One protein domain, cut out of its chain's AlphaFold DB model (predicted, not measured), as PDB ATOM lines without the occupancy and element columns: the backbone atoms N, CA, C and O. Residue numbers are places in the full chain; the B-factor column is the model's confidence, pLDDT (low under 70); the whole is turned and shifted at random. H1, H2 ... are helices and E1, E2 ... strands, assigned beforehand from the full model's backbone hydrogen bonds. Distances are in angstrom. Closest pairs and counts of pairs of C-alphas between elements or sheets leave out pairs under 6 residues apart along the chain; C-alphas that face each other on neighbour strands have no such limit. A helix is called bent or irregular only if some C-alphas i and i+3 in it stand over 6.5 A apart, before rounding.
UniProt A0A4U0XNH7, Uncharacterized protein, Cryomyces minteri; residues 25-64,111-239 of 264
ATOM      1  N   SER A  25     163.660 179.254 106.847       81.62
ATOM      2  CA  SER A  25     164.803 178.517 107.384       81.62
ATOM      3  C   SER A  25     164.296 177.280 108.122       81.62
ATOM      4  O   SER A  25     163.439 177.379 109.003       81.62
ATOM      5  N   LEU A  26     164.800 176.113 107.733       82.25
ATOM      6  CA  LEU A  26     164.501 174.819 108.331       82.25
ATOM      7  C   LEU A  26     165.740 174.332 109.073       82.25
ATOM      8  O   LEU A  26     166.790 174.147 108.470       82.25
ATOM      9  N   TYR A  27     165.589 174.104 110.370       78.44
ATOM     10  CA  TYR A  27     166.613 173.536 111.238       78.44
ATOM     11  C   TYR A  27     165.957 172.446 112.082       78.44
ATOM     12  O   TYR A  27     164.881 172.667 112.645       78.44
ATOM     13  N   SER A  28     166.585 171.273 112.160       68.06
ATOM     14  CA  SER A  28     166.178 170.229 113.100       68.06
ATOM     15  C   SER A  28     167.365 169.395 113.568       68.06
ATOM     16  O   SER A  28     168.280 169.078 112.806       68.06
ATOM     17  N   GLU A  29     167.293 168.961 114.824       65.56
ATOM     18  CA  GLU A  29     168.185 167.952 115.401       65.56
ATOM     19  C   GLU A  29     167.984 166.557 114.773       65.56
ATOM     20  O   GLU A  29     168.850 165.687 114.897       65.56
ATOM     21  N   ASN A  30     166.857 166.345 114.081       73.38
ATOM     22  CA  ASN A  30     166.548 165.143 113.315       73.38
ATOM     23  C   ASN A  30     166.063 165.511 111.904       73.38
ATOM     24  O   ASN A  30     164.965 166.039 111.719       73.38
ATOM     25  N   ASN A  31     166.840 165.142 110.882       76.50
ATOM     26  CA  ASN A  31     166.490 165.382 109.475       76.50
ATOM     27  C   ASN A  31     165.140 164.780 109.055       76.50
ATOM     28  O   ASN A  31     164.529 165.260 108.100       76.50
ATOM     29  N   THR A  32     164.650 163.759 109.766       82.62
ATOM     30  CA  THR A  32     163.323 163.176 109.513       82.62
ATOM     31  C   THR A  32     162.212 164.204 109.718       82.62
ATOM     32  O   THR A  32     161.200 164.148 109.023       82.62
ATOM     33  N   ASP A  33     162.392 165.172 110.618       82.44
ATOM     34  CA  ASP A  33     161.394 166.214 110.864       82.44
ATOM     35  C   ASP A  33     161.327 167.195 109.692       82.44
ATOM     36  O   ASP A  33     160.235 167.568 109.264       82.44
ATOM     37  N   ILE A  34     162.481 167.545 109.112       86.12
ATOM     38  CA  ILE A  34     162.566 168.358 107.890       86.12
ATOM     39  C   ILE A  34     161.869 167.620 106.742       86.12
ATOM     40  O   ILE A  34     161.009 168.189 106.067       86.12
ATOM     41  N   LEU A  35     162.179 166.332 106.558       89.75
ATOM     42  CA  LEU A  35     161.555 165.494 105.533       89.75
ATOM     43  C   LEU A  35     160.027 165.391 105.726       89.75
ATOM     44  O   LEU A  35     159.250 165.584 104.789       89.75
ATOM     45  N   THR A  36     159.580 165.143 106.958       89.12
ATOM     46  CA  THR A  36     158.156 165.037 107.316       89.12
ATOM     47  C   THR A  36     157.425 166.354 107.094       89.12
ATOM     48  O   THR A  36     156.303 166.367 106.577       89.12
ATOM     49  N   TRP A  37     158.057 167.474 107.445       90.88
ATOM     50  CA  TRP A  37     157.513 168.801 107.197       90.88
ATOM     51  C   TRP A  37     157.341 169.049 105.697       90.88
ATOM     52  O   TRP A  37     156.244 169.421 105.274       90.88
ATOM     53  N   LEU A  38     158.360 168.747 104.881       90.50
ATOM     54  CA  LEU A  38     158.298 168.866 103.419       90.50
ATOM     55  C   LEU A  38     157.148 168.042 102.825       90.50
ATOM     56  O   LEU A  38     156.437 168.526 101.938       90.50
ATOM     57  N   HIS A  39     156.919 166.827 103.326       91.38
ATOM     58  CA  HIS A  39     155.765 166.018 102.932       91.38
ATOM     59  C   HIS A  39     154.437 166.650 103.352       91.38
ATOM     60  O   HIS A  39     153.516 166.728 102.539       91.38
ATOM     61  N   THR A  40     154.350 167.128 104.592       92.62
ATOM     62  CA  THR A  40     153.116 167.640 105.203       92.62
ATOM     63  C   THR A  40     152.631 168.921 104.537       92.62
ATOM     64  O   THR A  40     151.436 169.059 104.279       92.62
ATOM     65  N   ILE A  41     153.534 169.849 104.205       88.81
ATOM     66  CA  ILE A  41     153.136 171.062 103.480       88.81
ATOM     67  C   ILE A  41     152.664 170.744 102.053       88.81
ATOM     68  O   ILE A  41     151.905 171.520 101.474       88.81
ATOM     69  N   GLY A  42     153.047 169.590 101.495       85.81
ATOM     70  CA  GLY A  42     152.617 169.134 100.176       85.81
ATOM     71  C   GLY A  42     153.209 169.942  99.015       85.81
ATOM     72  O   GLY A  42     153.761 171.030  99.185       85.81
ATOM     73  N   ALA A  43     153.085 169.407  97.797       85.31
ATOM     74  CA  ALA A  43     153.731 169.974  96.611       85.31
ATOM     75  C   ALA A  43     153.320 171.433  96.346       85.31
ATOM     76  O   ALA A  43     154.178 172.272  96.108       85.31
ATOM     77  N   ALA A  44     152.030 171.765  96.461       83.50
ATOM     78  CA  ALA A  44     151.528 173.111  96.170       83.50
ATOM     79  C   ALA A  44     152.168 174.208  97.041       83.50
ATOM     80  O   ALA A  44     152.422 175.307  96.554       83.50
ATOM     81  N   ASN A  45     152.464 173.914  98.312       83.88
ATOM     82  CA  ASN A  45     153.143 174.876  99.176       83.88
ATOM     83  C   ASN A  45     154.657 174.865  98.939       83.88
ATOM     84  O   ASN A  45     155.263 175.934  98.933       83.88
ATOM     85  N   ARG A  46     155.266 173.699  98.661       86.88
ATOM     86  CA  ARG A  46     156.697 173.609  98.311       86.88
ATOM     87  C   ARG A  46     157.042 174.464  97.089       86.88
ATOM     88  O   ARG A  46     158.004 175.224  97.129       86.88
ATOM     89  N   THR A  47     156.219 174.436  96.041       84.06
ATOM     90  CA  THR A  47     156.457 175.227  94.816       84.06
ATOM     91  C   THR A  47     156.275 176.737  95.009       84.06
ATOM     92  O   THR A  47     156.744 177.537  94.188       84.06
ATOM     93  N   SER A  48     155.627 177.158  96.099       84.50
ATOM     94  CA  SER A  48     155.476 178.574  96.450       84.50
ATOM     95  C   SER A  48     156.730 179.175  97.098       84.50
ATOM     96  O   SER A  48     156.896 180.396  97.087       84.50
ATOM     97  N   LEU A  49     157.640 178.337  97.605       86.06
ATOM     98  CA  LEU A  49     158.879 178.784  98.231       86.06
ATOM     99  C   LEU A  49     159.797 179.446  97.195       86.06
ATOM    100  O   LEU A  49     159.896 179.014  96.043       86.06
ATOM    101  N   ARG A  50     160.442 180.544  97.594       86.31
ATOM    102  CA  ARG A  50     161.369 181.316  96.742       86.31
ATOM    103  C   ARG A  50     162.772 181.375  97.322       86.31
ATOM    104  O   ARG A  50     163.736 181.313  96.569       86.31
ATOM    105  N   HIS A  51     162.877 181.454  98.641       85.31
ATOM    106  CA  HIS A  51     164.137 181.509  99.360       85.31
ATOM    107  C   HIS A  51     164.064 180.477 100.478       85.31
ATOM    108  O   HIS A  51     163.242 180.613 101.386       85.31
ATOM    109  N   LEU A  52     164.865 179.423 100.364       86.06
ATOM    110  CA  LEU A  52     164.884 178.327 101.323       86.06
ATOM    111  C   LEU A  52     166.290 178.173 101.890       86.06
ATOM    112  O   LEU A  52     167.272 178.158 101.151       86.06
ATOM    113  N   GLU A  53     166.360 178.052 103.202       84.69
ATOM    114  CA  GLU A  53     167.547 177.690 103.955       84.69
ATOM    115  C   GLU A  53     167.248 176.392 104.692       84.69
ATOM    116  O   GLU A  53     166.211 176.269 105.344       84.69
ATOM    117  N   VAL A  54     168.128 175.410 104.547       79.88
ATOM    118  CA  VAL A  54     168.013 174.126 105.229       79.88
ATOM    119  C   VAL A  54     169.341 173.813 105.887       79.88
ATOM    120  O   VAL A  54     170.374 173.757 105.219       79.88
ATOM    121  N   ASP A  55     169.284 173.613 107.193       78.44
ATOM    122  CA  ASP A  55     170.391 173.161 108.016       78.44
ATOM    123  C   ASP A  55     170.139 171.705 108.401       78.44
ATOM    124  O   ASP A  55     169.260 171.393 109.214       78.44
ATOM    125  N   PHE A  56     170.850 170.807 107.720       74.69
ATOM    126  CA  PHE A  56     170.777 169.384 107.991       74.69
ATOM    127  C   PHE A  56     171.764 169.028 109.097       74.69
ATOM    128  O   PHE A  56     172.931 169.406 109.064       74.69
ATOM    129  N   SER A  57     171.316 168.203 110.036       66.50
ATOM    130  CA  SER A  57     172.179 167.582 111.035       66.50
ATOM    131  C   SER A  57     172.542 166.165 110.585       66.50
ATOM    132  O   SER A  57     171.681 165.440 110.102       66.50
ATOM    133  N   TYR A  58     173.783 165.684 110.747       55.59
ATOM    134  CA  TYR A  58     174.032 164.231 110.688       55.59
ATOM    135  C   TYR A  58     173.447 163.725 112.001       55.59
ATOM    136  O   TYR A  58     174.122 163.747 113.024       55.59
ATOM    137  N   GLY A  59     172.129 163.506 111.998       48.16
ATOM    138  CA  GLY A  59     171.273 163.634 113.171       48.16
ATOM    139  C   GLY A  59     171.806 162.900 114.387       48.16
ATOM    140  O   GLY A  59     171.709 161.680 114.448       48.16
ATOM    141  N   VAL A  60     172.348 163.627 115.368       45.28
ATOM    142  CA  VAL A  60     172.712 163.040 116.662       45.28
ATOM    143  C   VAL A  60     172.728 164.089 117.789       45.28
ATOM    144  O   VAL A  60     173.785 164.552 118.223       45.28
ATOM    145  N   ARG A  61     171.569 164.333 118.414       40.56
ATOM    146  CA  ARG A  61     171.457 164.311 119.888       40.56
ATOM    147  C   ARG A  61     170.089 163.749 120.310       40.56
ATOM    148  O   ARG A  61     169.073 164.124 119.765       40.56
ATOM    149  N   VAL A  62     170.067 162.625 121.037       40.84
ATOM    150  CA  VAL A  62     170.004 162.479 122.517       40.84
ATOM    151  C   VAL A  62     168.573 162.537 123.068       40.84
ATOM    152  O   VAL A  62     168.252 163.428 123.826       40.84
ATOM    153  N   GLU A  63     167.747 161.519 122.799       31.97
ATOM    154  CA  GLU A  63     166.641 161.156 123.722       31.97
ATOM    155  C   GLU A  63     166.382 159.646 123.863       31.97
ATOM    156  O   GLU A  63     165.626 159.207 124.724       31.97
ATOM    157  N   SER A  64     167.087 158.801 123.112       36.81
ATOM    158  CA  SER A  64     167.132 157.370 123.393       36.81
ATOM    159  C   SER A  64     168.479 157.058 124.028       36.81
ATOM    160  O   SER A  64     169.511 157.076 123.360       36.81
ATOM    161  N   SER A 111     171.039 158.769 107.398       77.00
ATOM    162  CA  SER A 111     170.977 160.234 107.433       77.00
ATOM    163  C   SER A 111     171.205 160.863 106.055       77.00
ATOM    164  O   SER A 111     170.400 161.691 105.633       77.00
ATOM    165  N   ILE A 112     172.237 160.427 105.327       76.94
ATOM    166  CA  ILE A 112     172.555 160.844 103.953       76.94
ATOM    167  C   ILE A 112     171.356 160.618 103.041       76.94
ATOM    168  O   ILE A 112     170.936 161.533 102.333       76.94
ATOM    169  N   LYS A 113     170.753 159.428 103.114       81.88
ATOM    170  CA  LYS A 113     169.564 159.104 102.332       81.88
ATOM    171  C   LYS A 113     168.404 160.048 102.652       81.88
ATOM    172  O   LYS A 113     167.779 160.569 101.735       81.88
ATOM    173  N   THR A 114     168.145 160.328 103.930       84.81
ATOM    174  CA  THR A 114     167.112 161.295 104.343       84.81
ATOM    175  C   THR A 114     167.398 162.707 103.822       84.81
ATOM    176  O   THR A 114     166.477 163.381 103.363       84.81
ATOM    177  N   VAL A 115     168.657 163.158 103.852       83.75
ATOM    178  CA  VAL A 115     169.068 164.455 103.286       83.75
ATOM    179  C   VAL A 115     168.820 164.485 101.779       83.75
ATOM    180  O   VAL A 115     168.181 165.410 101.278       83.75
ATOM    181  N   ALA A 116     169.275 163.463 101.054       84.44
ATOM    182  CA  ALA A 116     169.094 163.365  99.613       84.44
ATOM    183  C   ALA A 116     167.604 163.320  99.231       84.44
ATOM    184  O   ALA A 116     167.189 164.019  98.309       84.44
ATOM    185  N   GLU A 117     166.780 162.561  99.957       90.69
ATOM    186  CA  GLU A 117     165.323 162.521  99.777       90.69
ATOM    187  C   GLU A 117     164.676 163.887 100.044       90.69
ATOM    188  O   GLU A 117     163.851 164.343  99.250       90.69
ATOM    189  N   ALA A 118     165.082 164.591 101.103       90.25
ATOM    190  CA  ALA A 118     164.581 165.931 101.400       90.25
ATOM    191  C   ALA A 118     164.936 166.929 100.285       90.25
ATOM    192  O   ALA A 118     164.071 167.675  99.825       90.25
ATOM    193  N   ILE A 119     166.179 166.906  99.793       88.62
ATOM    194  CA  ILE A 119     166.618 167.743  98.667       88.62
ATOM    195  C   ILE A 119     165.865 167.377  97.384       88.62
ATOM    196  O   ILE A 119     165.503 168.267  96.620       88.62
ATOM    197  N   GLN A 120     165.562 166.098  97.152       89.50
ATOM    198  CA  GLN A 120     164.743 165.678  96.011       89.50
ATOM    199  C   GLN A 120     163.298 166.181  96.114       89.50
ATOM    200  O   GLN A 120     162.752 166.661  95.127       89.50
ATOM    201  N   LEU A 121     162.685 166.158  97.298       90.25
ATOM    202  CA  LEU A 121     161.350 166.738  97.487       90.25
ATOM    203  C   LEU A 121     161.330 168.252  97.330       90.25
ATOM    204  O   LEU A 121     160.307 168.806  96.919       90.25
ATOM    205  N   ILE A 122     162.435 168.910  97.687       87.56
ATOM    206  CA  ILE A 122     162.667 170.306  97.343       87.56
ATOM    207  C   ILE A 122     162.686 170.388  95.808       87.56
ATOM    208  O   ILE A 122     161.798 171.027  95.260       87.56
ATOM    209  N   ALA A 123     163.560 169.632  95.117       83.88
ATOM    210  CA  ALA A 123     163.705 169.533  93.646       83.88
ATOM    211  C   ALA A 123     162.397 169.453  92.840       83.88
ATOM    212  O   ALA A 123     162.312 169.999  91.738       83.88
ATOM    213  N   GLU A 124     161.367 168.803  93.370       82.38
ATOM    214  CA  GLU A 124     160.106 168.572  92.673       82.38
ATOM    215  C   GLU A 124     159.279 169.847  92.410       82.38
ATOM    216  O   GLU A 124     158.642 170.415  93.298       82.38
ATOM    217  N   GLY A 125     159.196 170.241  91.133       68.00
ATOM    218  CA  GLY A 125     158.211 171.212  90.629       68.00
ATOM    219  C   GLY A 125     158.438 172.663  91.059       68.00
ATOM    220  O   GLY A 125     157.524 173.484  90.980       68.00
ATOM    221  N   GLN A 126     159.630 172.982  91.545       72.56
ATOM    222  CA  GLN A 126     159.886 174.227  92.255       72.56
ATOM    223  C   GLN A 126     160.298 175.414  91.378       72.56
ATOM    224  O   GLN A 126     160.688 175.286  90.222       72.56
ATOM    225  N   ILE A 127     160.188 176.600  91.982       80.81
ATOM    226  CA  ILE A 127     160.520 177.908  91.402       80.81
ATOM    227  C   ILE A 127     161.419 178.658  92.412       80.81
ATOM    228  O   ILE A 127     161.243 179.850  92.676       80.81
ATOM    229  N   LEU A 128     162.332 177.930  93.066       82.50
ATOM    230  CA  LEU A 128     163.276 178.513  94.019       82.50
ATOM    231  C   LEU A 128     164.185 179.523  93.312       82.50
ATOM    232  O   LEU A 128     164.698 179.275  92.228       82.50
ATOM    233  N   VAL A 129     164.400 180.663  93.961       83.06
ATOM    234  CA  VAL A 129     165.348 181.698  93.536       83.06
ATOM    235  C   VAL A 129     166.681 181.500  94.245       83.06
ATOM    236  O   VAL A 129     167.730 181.606  93.612       83.06
ATOM    237  N   SER A 130     166.645 181.209  95.545       83.06
ATOM    238  CA  SER A 130     167.845 180.911  96.319       83.06
ATOM    239  C   SER A 130     167.655 179.681  97.190       83.06
ATOM    240  O   SER A 130     166.600 179.501  97.807       83.06
ATOM    241  N   LEU A 131     168.714 178.883  97.272       85.62
ATOM    242  CA  LEU A 131     168.800 177.737  98.159       85.62
ATOM    243  C   LEU A 131     170.093 177.827  98.968       85.62
ATOM    244  O   LEU A 131     171.174 177.982  98.400       85.62
ATOM    245  N   LEU A 132     169.968 177.719 100.284       84.25
ATOM    246  CA  LEU A 132     171.079 177.501 101.194       84.25
ATOM    247  C   LEU A 132     170.946 176.097 101.781       84.25
ATOM    248  O   LEU A 132     169.913 175.773 102.364       84.25
ATOM    249  N   VAL A 133     171.980 175.275 101.611       78.12
ATOM    250  CA  VAL A 133     172.065 173.935 102.198       78.12
ATOM    251  C   VAL A 133     173.312 173.860 103.060       78.12
ATOM    252  O   VAL A 133     174.424 173.847 102.532       78.12
ATOM    253  N   LEU A 134     173.131 173.806 104.378       73.88
ATOM    254  CA  LEU A 134     174.210 173.458 105.296       73.88
ATOM    255  C   LEU A 134     174.180 171.951 105.474       73.88
ATOM    256  O   LEU A 134     173.173 171.373 105.889       73.88
ATOM    257  N   LEU A 135     175.279 171.328 105.066       68.94
ATOM    258  CA  LEU A 135     175.529 169.930 105.345       68.94
ATOM    259  C   LEU A 135     176.352 169.843 106.626       68.94
ATOM    260  O   LEU A 135     177.153 170.740 106.906       68.94
ATOM    261  N   PRO A 136     176.174 168.774 107.398       55.34
ATOM    262  CA  PRO A 136     176.885 168.627 108.647       55.34
ATOM    263  C   PRO A 136     178.360 168.328 108.348       55.34
ATOM    264  O   PRO A 136     178.692 167.635 107.389       55.34
ATOM    265  N   GLY A 137     179.258 168.900 109.147       49.16
ATOM    266  CA  GLY A 137     180.693 168.661 109.020       49.16
ATOM    267  C   GLY A 137     181.101 167.269 109.509       49.16
ATOM    268  O   GLY A 137     180.358 166.616 110.245       49.16
ATOM    269  N   ARG A 138     182.313 166.874 109.099       39.28
ATOM    270  CA  ARG A 138     183.026 165.614 109.359       39.28
ATOM    271  C   ARG A 138     182.569 164.893 110.634       39.28
ATOM    272  O   ARG A 138     181.984 163.823 110.557       39.28
ATOM    273  N   ASP A 139     182.735 165.479 111.810       36.34
ATOM    274  CA  ASP A 139     182.544 164.744 113.055       36.34
ATOM    275  C   ASP A 139     181.211 165.063 113.740       36.34
ATOM    276  O   ASP A 139     181.095 166.015 114.513       36.34
ATOM    277  N   GLY A 140     180.235 164.156 113.630       34.97
ATOM    278  CA  GLY A 140     179.074 164.103 114.539       34.97
ATOM    279  C   GLY A 140     179.437 163.996 116.043       34.97
ATOM    280  O   GLY A 140     178.551 163.936 116.901       34.97
ATOM    281  N   GLY A 141     180.735 163.970 116.381       31.22
ATOM    282  CA  GLY A 141     181.305 164.055 117.725       31.22
ATOM    283  C   GLY A 141     181.949 165.402 118.108       31.22
ATOM    284  O   GLY A 141     181.849 165.763 119.282       31.22
ATOM    285  N   ASP A 142     182.519 166.175 117.176       35.53
ATOM    286  CA  ASP A 142     183.561 167.178 117.496       35.53
ATOM    287  C   ASP A 142     183.160 168.645 117.279       35.53
ATOM    288  O   ASP A 142     184.007 169.518 117.120       35.53
ATOM    289  N   MET A 143     181.877 168.974 117.435       35.69
ATOM    290  CA  MET A 143     181.471 170.373 117.664       35.69
ATOM    291  C   MET A 143     182.000 170.970 118.992       35.69
ATOM    292  O   MET A 143     181.614 172.086 119.328       35.69
ATOM    293  N   TRP A 144     182.795 170.257 119.809       39.66
ATOM    294  CA  TRP A 144     182.968 170.672 121.209       39.66
ATOM    295  C   TRP A 144     184.373 170.663 121.835       39.66
ATOM    296  O   TRP A 144     184.432 171.224 122.922       39.66
ATOM    297  N   ASP A 145     185.474 170.137 121.253       31.97
ATOM    298  CA  ASP A 145     186.808 170.308 121.907       31.97
ATOM    299  C   ASP A 145     188.114 169.958 121.120       31.97
ATOM    300  O   ASP A 145     189.080 169.473 121.715       31.97
ATOM    301  N   VAL A 146     188.238 170.216 119.806       24.55
ATOM    302  CA  VAL A 146     189.528 170.019 119.086       24.55
ATOM    303  C   VAL A 146     189.978 171.279 118.335       24.55
ATOM    304  O   VAL A 146     189.196 171.931 117.651       24.55
ATOM    305  N   LYS A 147     191.264 171.631 118.494       25.12
ATOM    306  CA  LYS A 147     191.981 172.667 117.730       25.12
ATOM    307  C   LYS A 147     192.390 172.138 116.347       25.12
ATOM    308  O   LYS A 147     193.023 171.086 116.307       25.12
ATOM    309  N   ASN A 148     192.170 172.968 115.317       24.72
ATOM    310  CA  ASN A 148     192.537 172.838 113.892       24.72
ATOM    311  C   ASN A 148     191.845 171.680 113.161       24.72
ATOM    312  O   ASN A 148     191.826 170.565 113.661       24.72
ATOM    313  N   ASP A 149     191.337 171.784 111.942       24.59
ATOM    314  CA  ASP A 149     190.943 172.828 110.985       24.59
ATOM    315  C   ASP A 149     190.005 172.048 110.016       24.59
ATOM    316  O   ASP A 149     190.100 170.819 109.972       24.59
ATOM    317  N   GLN A 150     189.188 172.729 109.193       27.58
ATOM    318  CA  GLN A 150     188.572 172.200 107.947       27.58
ATOM    319  C   GLN A 150     187.125 171.613 108.023       27.58
ATOM    320  O   GLN A 150     186.877 170.576 108.636       27.58
ATOM    321  N   VAL A 151     186.148 172.267 107.352       30.27
ATOM    322  CA  VAL A 151     184.799 171.720 107.049       30.27
ATOM    323  C   VAL A 151     184.703 171.453 105.543       30.27
ATOM    324  O   VAL A 151     184.874 172.328 104.702       30.27
ATOM    325  N   TYR A 152     184.435 170.195 105.220       41.97
ATOM    326  CA  TYR A 152     184.425 169.631 103.877       41.97
ATOM    327  C   TYR A 152     182.989 169.329 103.433       41.97
ATOM    328  O   TYR A 152     182.177 168.899 104.255       41.97
ATOM    329  N   PHE A 153     182.701 169.402 102.121       38.28
ATOM    330  CA  PHE A 153     181.738 168.461 101.542       38.28
ATOM    331  C   PHE A 153     182.284 167.107 101.922       38.28
ATOM    332  O   PHE A 153     183.419 166.828 101.555       38.28
ATOM    333  N   ALA A 154     181.564 166.362 102.748       38.66
ATOM    334  CA  ALA A 154     182.122 165.261 103.511       38.66
ATOM    335  C   ALA A 154     182.548 164.063 102.633       38.66
ATOM    336  O   ALA A 154     182.072 162.957 102.799       38.66
ATOM    337  N   GLU A 155     183.511 164.219 101.728       36.28
ATOM    338  CA  GLU A 155     184.127 163.098 101.023       36.28
ATOM    339  C   GLU A 155     184.776 162.115 102.000       36.28
ATOM    340  O   GLU A 155     184.857 160.924 101.708       36.28
ATOM    341  N   GLU A 156     185.158 162.556 103.200       34.75
ATOM    342  CA  GLU A 156     185.896 161.708 104.122       34.75
ATOM    343  C   GLU A 156     185.492 161.938 105.572       34.75
ATOM    344  O   GLU A 156     185.938 162.883 106.230       34.75
ATOM    345  N   THR A 157     184.701 161.026 106.138       37.69
ATOM    346  CA  THR A 157     184.763 160.867 107.598       37.69
ATOM    347  C   THR A 157     184.478 159.486 108.110       37.69
ATOM    348  O   THR A 157     185.197 159.000 108.979       37.69
ATOM    349  N   PHE A 158     183.470 158.812 107.583       40.91
ATOM    350  CA  PHE A 158     183.026 157.598 108.237       40.91
ATOM    351  C   PHE A 158     182.938 156.451 107.258       40.91
ATOM    352  O   PHE A 158     181.927 156.159 106.638       40.91
ATOM    353  N   SER A 159     184.074 155.764 107.187       37.72
ATOM    354  CA  SER A 159     184.449 154.731 106.233       37.72
ATOM    355  C   SER A 159     185.197 155.276 105.034       37.72
ATOM    356  O   SER A 159     184.758 156.203 104.368       37.72
ATOM    357  N   GLU A 160     186.315 154.623 104.751       39.88
ATOM    358  CA  GLU A 160     187.163 154.761 103.565       39.88
ATOM    359  C   GLU A 160     186.406 154.454 102.241       39.88
ATOM    360  O   GLU A 160     187.034 154.169 101.235       39.88
ATOM    361  N   ASP A 161     185.063 154.481 102.247       39.25
ATOM    362  CA  ASP A 161     184.152 154.003 101.198       39.25
ATOM    363  C   ASP A 161     182.907 154.914 100.995       39.25
ATOM    364  O   ASP A 161     181.907 154.505 100.403       39.25
ATOM    365  N   MET A 162     182.926 156.169 101.476       43.91
ATOM    366  CA  MET A 162     181.783 157.109 101.394       43.91
ATOM    367  C   MET A 162     181.731 158.013 100.158       43.91
ATOM    368  O   MET A 162     180.881 158.909 100.092       43.91
ATOM    369  N   VAL A 163     182.536 157.723  99.135       45.94
ATOM    370  CA  VAL A 163     182.437 158.382  97.821       45.94
ATOM    371  C   VAL A 163     181.010 158.260  97.249       45.94
ATOM    372  O   VAL A 163     180.503 159.186  96.622       45.94
ATOM    373  N   ASN A 164     180.302 157.162  97.546       46.47
ATOM    374  CA  ASN A 164     178.943 156.931  97.042       46.47
ATOM    375  C   ASN A 164     177.850 157.726  97.785       46.47
ATOM    376  O   ASN A 164     176.901 158.175  97.151       46.47
ATOM    377  N   GLY A 165     177.970 157.930  99.104       55.31
ATOM    378  CA  GLY A 165     176.922 158.588  99.902       55.31
ATOM    379  C   GLY A 165     176.818 160.093  99.633       55.31
ATOM    380  O   GLY A 165     175.730 160.637  99.468       55.31
ATOM    381  N   HIS A 166     177.956 160.771  99.498       59.78
ATOM    382  CA  HIS A 166     177.986 162.198  99.154       59.78
ATOM    383  C   HIS A 166     177.593 162.440  97.701       59.78
ATOM    384  O   HIS A 166     176.950 163.448  97.401       59.78
ATOM    385  N   GLY A 167     177.879 161.465  96.832       68.00
ATOM    386  CA  GLY A 167     177.329 161.398  95.485       68.00
ATOM    387  C   GLY A 167     175.804 161.513  95.472       68.00
ATOM    388  O   GLY A 167     175.278 162.292  94.687       68.00
ATOM    389  N   GLU A 168     175.083 160.854  96.390       74.81
ATOM    390  CA  GLU A 168     173.614 160.954  96.454       74.81
ATOM    391  C   GLU A 168     173.123 162.372  96.778       74.81
ATOM    392  O   GLU A 168     172.135 162.832  96.200       74.81
ATOM    393  N   VAL A 169     173.811 163.087  97.674       77.88
ATOM    394  CA  VAL A 169     173.478 164.477  98.028       77.88
ATOM    395  C   VAL A 169     173.800 165.418  96.870       77.88
ATOM    396  O   VAL A 169     172.978 166.263  96.518       77.88
ATOM    397  N   VAL A 170     174.961 165.246  96.235       76.94
ATOM    398  CA  VAL A 170     175.361 166.003  95.040       76.94
ATOM    399  C   VAL A 170     174.371 165.771  93.898       76.94
ATOM    400  O   VAL A 170     173.896 166.727  93.286       76.94
ATOM    401  N   ASP A 171     174.000 164.522  93.638       79.81
ATOM    402  CA  ASP A 171     173.034 164.157  92.607       79.81
ATOM    403  C   ASP A 171     171.631 164.676  92.931       79.81
ATOM    404  O   ASP A 171     170.905 165.094  92.028       79.81
ATOM    405  N   ALA A 172     171.236 164.700  94.207       83.38
ATOM    406  CA  ALA A 172     169.994 165.332  94.635       83.38
ATOM    407  C   ALA A 172     170.020 166.850  94.400       83.38
ATOM    408  O   ALA A 172     169.071 167.390  93.833       83.38
ATOM    409  N   LEU A 173     171.109 167.532  94.767       82.50
ATOM    410  CA  LEU A 173     171.281 168.969  94.541       82.50
ATOM    411  C   LEU A 173     171.226 169.309  93.054       82.50
ATOM    412  O   LEU A 173     170.526 170.241  92.679       82.50
ATOM    413  N   ARG A 174     171.877 168.514  92.197       82.25
ATOM    414  CA  ARG A 174     171.851 168.684  90.734       82.25
ATOM    415  C   ARG A 174     170.449 168.591  90.122       82.25
ATOM    416  O   ARG A 174     170.252 169.071  89.011       82.25
ATOM    417  N   LYS A 175     169.471 167.997  90.816       85.12
ATOM    418  CA  LYS A 175     168.064 167.966  90.373       85.12
ATOM    419  C   LYS A 175     167.327 169.279  90.655       85.12
ATOM    420  O   LYS A 175     166.248 169.493  90.106       85.12
ATOM    421  N   VAL A 176     167.873 170.156  91.497       82.38
ATOM    422  CA  VAL A 176     167.353 171.510  91.707       82.38
ATOM    423  C   VAL A 176     167.798 172.376  90.533       82.38
ATOM    424  O   VAL A 176     168.986 172.570  90.340       82.38
ATOM    425  N   ILE A 177     166.868 172.905  89.740       82.38
ATOM    426  CA  ILE A 177     167.192 173.670  88.526       82.38
ATOM    427  C   ILE A 177     166.625 175.086  88.618       82.38
ATOM    428  O   ILE A 177     165.538 175.298  89.154       82.38
ATOM    429  N   GLY A 178     167.339 176.049  88.033       77.81
ATOM    430  CA  GLY A 178     166.862 177.419  87.843       77.81
ATOM    431  C   GLY A 178     167.143 178.348  89.021       77.81
ATOM    432  O   GLY A 178     166.498 179.392  89.134       77.81
ATOM    433  N   LEU A 179     168.098 177.995  89.884       80.75
ATOM    434  CA  LEU A 179     168.506 178.860  90.986       80.75
ATOM    435  C   LEU A 179     169.226 180.104  90.464       80.75
ATOM    436  O   LEU A 179     169.937 180.066  89.468       80.75
ATOM    437  N   ARG A 180     169.090 181.224  91.171       78.88
ATOM    438  CA  ARG A 180     169.953 182.396  90.983       78.88
ATOM    439  C   ARG A 180     171.184 182.303  91.878       78.88
ATOM    440  O   ARG A 180     172.283 182.617  91.425       78.88
ATOM    441  N   GLU A 181     170.973 181.882  93.120       81.56
ATOM    442  CA  GLU A 181     171.978 181.836  94.181       81.56
ATOM    443  C   GLU A 181     171.941 180.462  94.854       81.56
ATOM    444  O   GLU A 181     170.891 180.035  95.342       81.56
ATOM    445  N   LEU A 182     173.088 179.782  94.891       83.56
ATOM    446  CA  LEU A 182     173.277 178.559  95.666       83.56
ATOM    447  C   LEU A 182     174.306 178.829  96.762       83.56
ATOM    448  O   LEU A 182     175.424 179.249  96.477       83.56
ATOM    449  N   THR A 183     173.934 178.573  98.012       82.69
ATOM    450  CA  THR A 183     174.877 178.536  99.131       82.69
ATOM    451  C   THR A 183     174.997 177.108  99.634       82.69
ATOM    452  O   THR A 183     173.989 176.457  99.900       82.69
ATOM    453  N   ILE A 184     176.226 176.634  99.771       73.94
ATOM    454  CA  ILE A 184     176.542 175.301 100.280       73.94
ATOM    455  C   ILE A 184     177.358 175.425 101.571       73.94
ATOM    456  O   ILE A 184     178.091 176.405 101.759       73.94
ATOM    457  N   GLY A 185     177.220 174.443 102.461       72.25
ATOM    458  CA  GLY A 185     178.109 174.283 103.612       72.25
ATOM    459  C   GLY A 185     179.573 174.174 103.177       72.25
ATOM    460  O   GLY A 185     179.858 173.905 102.006       72.25
ATOM    461  N   TYR A 186     180.500 174.442 104.096       64.75
ATOM    462  CA  TYR A 186     181.916 174.544 103.750       64.75
ATOM    463  C   TYR A 186     182.443 173.286 103.057       64.75
ATOM    464  O   TYR A 186     182.116 172.160 103.418       64.75
ATOM    465  N   THR A 187     183.192 173.526 101.985       67.19
ATOM    466  CA  THR A 187     183.872 172.539 101.158       67.19
ATOM    467  C   THR A 187     185.278 173.015 100.920       67.19
ATOM    468  O   THR A 187     185.455 174.210 100.719       67.19
ATOM    469  N   HIS A 188     186.244 172.107 100.866       63.16
ATOM    470  CA  HIS A 188     187.589 172.438 100.391       63.16
ATOM    471  C   HIS A 188     187.700 172.287  98.877       63.16
ATOM    472  O   HIS A 188     188.577 172.889  98.266       63.16
ATOM    473  N   ASP A 189     186.776 171.546  98.260       70.50
ATOM    474  CA  ASP A 189     186.699 171.421  96.814       70.50
ATOM    475  C   ASP A 189     185.829 172.542  96.232       70.50
ATOM    476  O   ASP A 189     184.604 172.437  96.075       70.50
ATOM    477  N   HIS A 190     186.489 173.652  95.911       74.38
ATOM    478  CA  HIS A 190     185.869 174.767  95.210       74.38
ATOM    479  C   HIS A 190     185.423 174.406  93.780       74.38
ATOM    480  O   HIS A 190     184.542 175.070  93.237       74.38
ATOM    481  N   GLU A 191     185.999 173.370  93.154       78.94
ATOM    482  CA  GLU A 191     185.650 172.964  91.793       78.94
ATOM    483  C   GLU A 191     184.312 172.232  91.823       78.94
ATOM    484  O   GLU A 191     183.401 172.588  91.072       78.94
ATOM    485  N   LEU A 192     184.138 171.307  92.769       77.00
ATOM    486  CA  LEU A 192     182.862 170.656  93.038       77.00
ATOM    487  C   LEU A 192     181.762 171.679  93.345       77.00
ATOM    488  O   LEU A 192     180.670 171.586  92.774       77.00
ATOM    489  N   ALA A 193     182.048 172.686  94.180       75.81
ATOM    490  CA  ALA A 193     181.112 173.773  94.479       75.81
ATOM    491  C   ALA A 193     180.610 174.465  93.205       75.81
ATOM    492  O   ALA A 193     179.405 174.647  93.011       75.81
ATOM    493  N   GLU A 194     181.537 174.836  92.320       82.94
ATOM    494  CA  GLU A 194     181.214 175.476  91.050       82.94
ATOM    495  C   GLU A 194     180.475 174.534  90.099       82.94
ATOM    496  O   GLU A 194     179.512 174.959  89.466       82.94
ATOM    497  N   ILE A 195     180.885 173.265  89.999       82.06
ATOM    498  CA  ILE A 195     180.231 172.259  89.153       82.06
ATOM    499  C   ILE A 195     178.774 172.093  89.574       82.06
ATOM    500  O   ILE A 195     177.887 172.157  88.722       82.06
ATOM    501  N   VAL A 196     178.506 171.898  90.868       78.50
ATOM    502  CA  VAL A 196     177.138 171.762  91.386       78.50
ATOM    503  C   VAL A 196     176.347 173.035  91.113       78.50
ATOM    504  O   VAL A 196     175.250 172.964  90.565       78.50
ATOM    505  N   ALA A 197     176.920 174.201  91.406       80.19
ATOM    506  CA  ALA A 197     176.262 175.479  91.178       80.19
ATOM    507  C   ALA A 197     175.933 175.740  89.692       80.19
ATOM    508  O   ALA A 197     174.845 176.228  89.380       80.19
ATOM    509  N   ARG A 198     176.812 175.352  88.759       82.25
ATOM    510  CA  ARG A 198     176.530 175.404  87.314       82.25
ATOM    511  C   ARG A 198     175.403 174.451  86.925       82.25
ATOM    512  O   ARG A 198     174.494 174.866  86.214       82.25
ATOM    513  N   HIS A 199     175.419 173.216  87.429       81.19
ATOM    514  CA  HIS A 199     174.372 172.228  87.139       81.19
ATOM    515  C   HIS A 199     172.984 172.707  87.575       81.19
ATOM    516  O   HIS A 199     172.016 172.519  86.842       81.19
ATOM    517  N   VAL A 200     172.884 173.376  88.728       78.62
ATOM    518  CA  VAL A 200     171.607 173.934  89.206       78.62
ATOM    519  C   VAL A 200     171.202 175.239  88.502       78.62
ATOM    520  O   VAL A 200     170.124 175.783  88.758       78.62
ATOM    521  N   GLY A 201     172.053 175.765  87.616       77.44
ATOM    522  CA  GLY A 201     171.841 177.014  86.883       77.44
ATOM    523  C   GLY A 201     172.123 178.290  87.684       77.44
ATOM    524  O   GLY A 201     171.716 179.371  87.250       77.44
ATOM    525  N   ALA A 202     172.806 178.191  88.831       82.12
ATOM    526  CA  ALA A 202     173.125 179.336  89.675       82.12
ATOM    527  C   ALA A 202     174.100 180.298  88.984       82.12
ATOM    528  O   ALA A 202     175.064 179.899  88.334       82.12
ATOM    529  N   ARG A 203     173.864 181.602  89.161       83.44
ATOM    530  CA  ARG A 203     174.775 182.670  88.705       83.44
ATOM    531  C   ARG A 203     175.811 183.024  89.755       83.44
ATOM    532  O   ARG A 203     176.812 183.667  89.458       83.44
ATOM    533  N   GLU A 204     175.540 182.653  90.993       83.94
ATOM    534  CA  GLU A 204     176.422 182.879  92.117       83.94
ATOM    535  C   GLU A 204     176.426 181.639  92.996       83.94
ATOM    536  O   GLU A 204     175.370 181.087  93.321       83.94
ATOM    537  N   VAL A 205     177.632 181.231  93.374       86.75
ATOM    538  CA  VAL A 205     177.862 180.223  94.397       86.75
ATOM    539  C   VAL A 205     178.476 180.890  95.616       86.75
ATOM    540  O   VAL A 205     179.386 181.719  95.504       86.75
ATOM    541  N   ALA A 206     177.967 180.528  96.784       83.75
ATOM    542  CA  ALA A 206     178.563 180.866  98.057       83.75
ATOM    543  C   ALA A 206     178.901 179.586  98.819       83.75
ATOM    544  O   ALA A 206     178.134 178.627  98.820       83.75
ATOM    545  N   VAL A 207     180.041 179.596  99.491       80.81
ATOM    546  CA  VAL A 207     180.456 178.571 100.437       80.81
ATOM    547  C   VAL A 207     180.516 179.234 101.803       80.81
ATOM    548  O   VAL A 207     181.176 180.267 101.961       80.81
ATOM    549  N   ARG A 208     179.804 178.671 102.781       75.69
ATOM    550  CA  ARG A 208     179.775 179.191 104.150       75.69
ATOM    551  C   ARG A 208     180.532 178.256 105.088       75.69
ATOM    552  O   ARG A 208     180.097 177.133 105.322       75.69
ATOM    553  N   ALA A 209     181.643 178.760 105.613       69.12
ATOM    554  CA  ALA A 209     182.369 178.207 106.746       69.12
ATOM    555  C   ALA A 209     181.597 178.403 108.046       69.12
ATOM    556  O   ALA A 209     180.788 179.321 108.182       69.12
ATOM    557  N   ASP A 210     181.877 177.518 108.993       60.44
ATOM    558  CA  ASP A 210     181.404 177.648 110.359       60.44
ATOM    559  C   ASP A 210     181.958 178.935 110.996       60.44
ATOM    560  O   ASP A 210     183.090 179.345 110.711       60.44
ATOM    561  N   ASP A 211     181.160 179.572 111.853       54.97
ATOM    562  CA  ASP A 211     181.492 180.852 112.485       54.97
ATOM    563  C   ASP A 211     182.748 180.798 113.371       54.97
ATOM    564  O   ASP A 211     183.399 181.825 113.579       54.97
ATOM    565  N   TRP A 212     183.114 179.615 113.864       52.81
ATOM    566  CA  TRP A 212     184.264 179.403 114.738       52.81
ATOM    567  C   TRP A 212     185.552 179.113 113.966       52.81
ATOM    568  O   TRP A 212     186.628 179.518 114.405       52.81
ATOM    569  N   LEU A 213     185.449 178.434 112.820       58.75
ATOM    570  CA  LEU A 213     186.597 178.032 112.000       58.75
ATOM    571  C   LEU A 213     186.938 179.086 110.946       58.75
ATOM    572  O   LEU A 213     188.100 179.450 110.761       58.75
ATOM    573  N   GLY A 214     185.921 179.613 110.261       65.19
ATOM    574  CA  GLY A 214     186.126 180.442 109.082       65.19
ATOM    575  C   GLY A 214     187.023 179.759 108.036       65.19
ATOM    576  O   GLY A 214     187.146 178.541 107.987       65.19
ATOM    577  N   PHE A 215     187.650 180.570 107.187       72.06
ATOM    578  CA  PHE A 215     188.683 180.123 106.249       72.06
ATOM    579  C   PHE A 215     190.065 180.421 106.833       72.06
ATOM    580  O   PHE A 215     190.290 181.560 107.282       72.06
ATOM    581  N   THR A 216     190.985 179.459 106.759       81.56
ATOM    582  CA  THR A 216     192.398 179.662 107.119       81.56
ATOM    583  C   THR A 216     193.064 180.673 106.181       81.56
ATOM    584  O   THR A 216     192.530 181.037 105.129       81.56
ATOM    585  N   GLU A 217     194.235 181.191 106.557       82.75
ATOM    586  CA  GLU A 217     194.947 182.159 105.718       82.75
ATOM    587  C   GLU A 217     195.401 181.547 104.384       82.75
ATOM    588  O   GLU A 217     195.239 182.188 103.343       82.75
ATOM    589  N   ASP A 218     195.880 180.303 104.387       83.50
ATOM    590  CA  ASP A 218     196.306 179.596 103.175       83.50
ATOM    591  C   ASP A 218     195.128 179.350 102.223       83.50
ATOM    592  O   ASP A 218     195.198 179.719 101.049       83.50
ATOM    593  N   GLU A 219     193.993 178.872 102.739       79.12
ATOM    594  CA  GLU A 219     192.764 178.697 101.951       79.12
ATOM    595  C   GLU A 219     192.261 180.029 101.409       79.12
ATOM    596  O   GLU A 219     191.861 180.134 100.251       79.12
ATOM    597  N   ARG A 220     192.319 181.098 102.217       87.75
ATOM    598  CA  ARG A 220     191.942 182.432 101.745       87.75
ATOM    599  C   ARG A 220     192.799 182.868 100.569       87.75
ATOM    600  O   ARG A 220     192.264 183.509  99.665       87.75
ATOM    601  N   HIS A 221     194.101 182.602 100.599       89.62
ATOM    602  CA  HIS A 221     195.003 182.941  99.503       89.62
ATOM    603  C   HIS A 221     194.711 182.105  98.261       89.62
ATOM    604  O   HIS A 221     194.549 182.676  97.180       89.62
ATOM    605  N   GLU A 222     194.578 180.792  98.424       88.88
ATOM    606  CA  GLU A 222     194.237 179.863  97.352       88.88
ATOM    607  C   GLU A 222     192.917 180.258  96.685       88.88
ATOM    608  O   GLU A 222     192.881 180.614  95.510       88.88
ATOM    609  N   TRP A 223     191.828 180.318  97.442       88.94
ATOM    610  CA  TRP A 223     190.496 180.584  96.910       88.94
ATOM    611  C   TRP A 223     190.412 181.953  96.231       88.94
ATOM    612  O   TRP A 223     189.805 182.092  95.166       88.94
ATOM    613  N   LYS A 224     191.073 182.977  96.790       92.75
ATOM    614  CA  LYS A 224     191.184 184.287  96.129       92.75
ATOM    615  C   LYS A 224     191.953 184.207  94.811       92.75
ATOM    616  O   LYS A 224     191.551 184.883  93.864       92.75
ATOM    617  N   ALA A 225     193.011 183.398  94.723       92.12
ATOM    618  CA  ALA A 225     193.731 183.163  93.470       92.12
ATOM    619  C   ALA A 225     192.830 182.498  92.414       92.12
ATOM    620  O   ALA A 225     192.909 182.840  91.236       92.12
ATOM    621  N   TRP A 226     191.893 181.654  92.848       88.75
ATOM    622  CA  TRP A 226     190.833 181.072  92.018       88.75
ATOM    623  C   TRP A 226     189.631 182.007  91.779       88.75
ATOM    624  O   TRP A 226     188.618 181.600  91.206       88.75
ATOM    625  N   GLY A 227     189.720 183.280  92.177       91.31
ATOM    626  CA  GLY A 227     188.718 184.310  91.894       91.31
ATOM    627  C   GLY A 227     187.553 184.385  92.885       91.31
ATOM    628  O   GLY A 227     186.574 185.086  92.614       91.31
ATOM    629  N   TRP A 228     187.635 183.702  94.028       93.44
ATOM    630  CA  TRP A 228     186.641 183.814  95.094       93.44
ATOM    631  C   TRP A 228     186.818 185.105  95.900       93.44
ATOM    632  O   TRP A 228     187.925 185.544  96.219       93.44
ATOM    633  N   LYS A 229     185.699 185.718  96.284       92.94
ATOM    634  CA  LYS A 229     185.652 186.856  97.204       92.94
ATOM    635  C   LYS A 229     185.259 186.360  98.583       92.94
ATOM    636  O   LYS A 229     184.153 185.868  98.762       92.94
ATOM    637  N   ILE A 230     186.136 186.538  99.563       89.25
ATOM    638  CA  ILE A 230     185.925 186.019 100.918       89.25
ATOM    639  C   ILE A 230     185.687 187.174 101.884       89.25
ATOM    640  O   ILE A 230     186.507 188.093 101.966       89.25
ATOM    641  N   LYS A 231     184.588 187.115 102.638       86.12
ATOM    642  CA  LYS A 231     184.228 188.076 103.684       86.12
ATOM    643  C   LYS A 231     183.745 187.321 104.923       86.12
ATOM    644  O   LYS A 231     182.718 186.656 104.881       86.12
ATOM    645  N   GLY A 232     184.474 187.453 106.032       82.94
ATOM    646  CA  GLY A 232     184.168 186.711 107.259       82.94
ATOM    647  C   GLY A 232     184.254 185.202 107.023       82.94
ATOM    648  O   GLY A 232     185.314 184.717 106.612       82.94
ATOM    649  N   THR A 233     183.137 184.518 107.261       79.19
ATOM    650  CA  THR A 233     182.932 183.066 107.138       79.19
ATOM    651  C   THR A 233     182.305 182.666 105.803       79.19
ATOM    652  O   THR A 233     181.968 181.511 105.593       79.19
ATOM    653  N   GLU A 234     182.186 183.591 104.850       80.88
ATOM    654  CA  GLU A 234     181.561 183.318 103.558       80.88
ATOM    655  C   GLU A 234     182.514 183.625 102.397       80.88
ATOM    656  O   GLU A 234     183.082 184.721 102.304       80.88
ATOM    657  N   ALA A 235     182.676 182.659 101.496       85.56
ATOM    658  CA  ALA A 235     183.352 182.817 100.215       85.56
ATOM    659  C   ALA A 235     182.309 182.820  99.097       85.56
ATOM    660  O   ALA A 235     181.466 181.937  99.032       85.56
ATOM    661  N   ARG A 236     182.356 183.807  98.205       88.81
ATOM    662  CA  ARG A 236     181.416 183.968  97.088       88.81
ATOM    663  C   ARG A 236     182.145 184.024  95.761       88.81
ATOM    664  O   ARG A 236     183.179 184.687  95.650       88.81
ATOM    665  N   LYS A 237     181.553 183.430  94.731       91.94
ATOM    666  CA  LYS A 237     182.019 183.553  93.353       91.94
ATOM    667  C   LYS A 237     180.836 183.722  92.412       91.94
ATOM    668  O   LYS A 237     179.871 182.963  92.443       91.94
ATOM    669  N   VAL A 238     180.930 184.742  91.562       89.69
ATOM    670  CA  VAL A 238     179.997 184.914  90.448       89.69
ATOM    671  C   VAL A 238     180.419 183.939  89.362       89.69
ATOM    672  O   VAL A 238     181.550 183.989  88.876       89.69
ATOM    673  N   LEU A 239     179.506 183.055  88.996       84.75
ATOM    674  CA  LEU A 239     179.683 182.120  87.906       84.75
ATOM    675  C   LEU A 239     179.356 182.873  86.626       84.75
ATOM    676  O   LEU A 239     178.213 183.270  86.383       84.75
TER     677      LEU A 239
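Overview. This is residues 25 to 64 and 111 to 239 of the 264 residues of an uncharacterized protein of Cryomyces minteri (UniProt A0A4U0XNH7). A twisted and curled sheet of seven strands forms a wall with helices over one face, H4 slanting over the inner part of it and H5 over the E6 edge. From the E1 edge inward, H1, H2 and H3 lie side by side, H3 packing on H2, and a long loop of residues 135 to 162 links E3 to H3. The printed part has 169 residues, with five named helices and seven named strands in the order E1 H1 E2 H2 E3 H3 E4 H4 E5 H5 E6 E7. The mixed sheet runs E1 E2 E3 E4 E5 E7 E6, and the class is mixed, helices and strands. The whole is compact, with a radius of gyration of the C-alphas of 15.7 A, and spans 45 by 43 by 28 A.

Arrangement. E3, residues 130 to 134, is parallel to E4, residues 181 to 185, at 3 degrees, with N 133 and O 183 within hydrogen-bond range at 2.9 A. E2, residues 51 to 55, is parallel to E3, with N 54 and O 132 2.8 A apart. The edge strand E1, residues 25 to 27, is parallel to E2, with N 26 and O 53 2.8 A apart. E5, residues 204 to 208, is parallel to E4, with N 184 and O 206 2.9 A apart. E7, residues 234 to 238, is antiparallel to E5, with N 207 and O 235 2.8 A apart. It forms a hairpin with the edge strand E6, residues 229 to 231, where N 229 and O 236 are 2.8 A apart. H4, residues 190 to 199, is on the sheet over E4 and E5 and only just not over E7, where 2 of its 10 C-alphas fall; its height over the sheet is 9.0 A, and it runs slantwise to the strands, at 39 degrees to E4 on the local plane. H5, residues 217 to 225, is over E6 on the same face as H4, at a height over the sheet of 9.7 A, from a local plane fitted to just 6 C-alphas. H3, residues 163 to 174, is not on the sheet; with residues 170 to 174 alone it touches H4, Arg 174 and His 199 being the closest C-alphas at 5.6 A, at a steep tilt of 43 degrees. H2, residues 111 to 123, only grazes the sheet and touches H3, the closest C-alphas being those of Ala 116 and Val 169, 4.8 A apart, at a shallow tilt of 16 degrees. H1, residues 31 to 46, touches H2, the closest C-alphas being those of Leu 35 and Ala 118 at 5.1 A, at a shallow tilt of 10 degrees, the same way. E1 H1 E2, E3 H3 E4 and E4 H4 E5 are strand-helix-strand units, parallel neighbour strands with a helix between, and E5 H5 E6 is a split unit with E7 between its strands; each crossover is right-handed. Every O i to N i+4 pair is within hydrogen-bond range in H2, H4 and H5, against 8 of 12 in H1 and 7 of 8 in H3.

Along the chain. E1 begins at C-alpha 25, (164.803, 178.517, 107.384). H1 measures 17.0 A from first to last C-alpha; it is irregular, C-alphas 40 and 43 being 8.9 A apart, with a kink of 59 degrees near residue 40. H2 measures 18.2 A, H3 16.4 A and H4 14.3 A. E2 measures 13.6 A, E4 13.5 A, and E7 13.3 A, ending at C-alpha 238, (179.997, 184.914, 90.448).

Size, cuts and confidence. The C-alphas of Ser 64 and Ala 225, the two farthest apart, are 47.6 A apart. Residues 65 to 110 are not printed, and C-alphas 64 and 111 are 16.7 A apart across the cut. The link from E3 to H3 is long, with 28 residues. Mean pLDDT of the printed part is 71.5; 53 residues are under 70, among them 57 to 64 and 135 to 167.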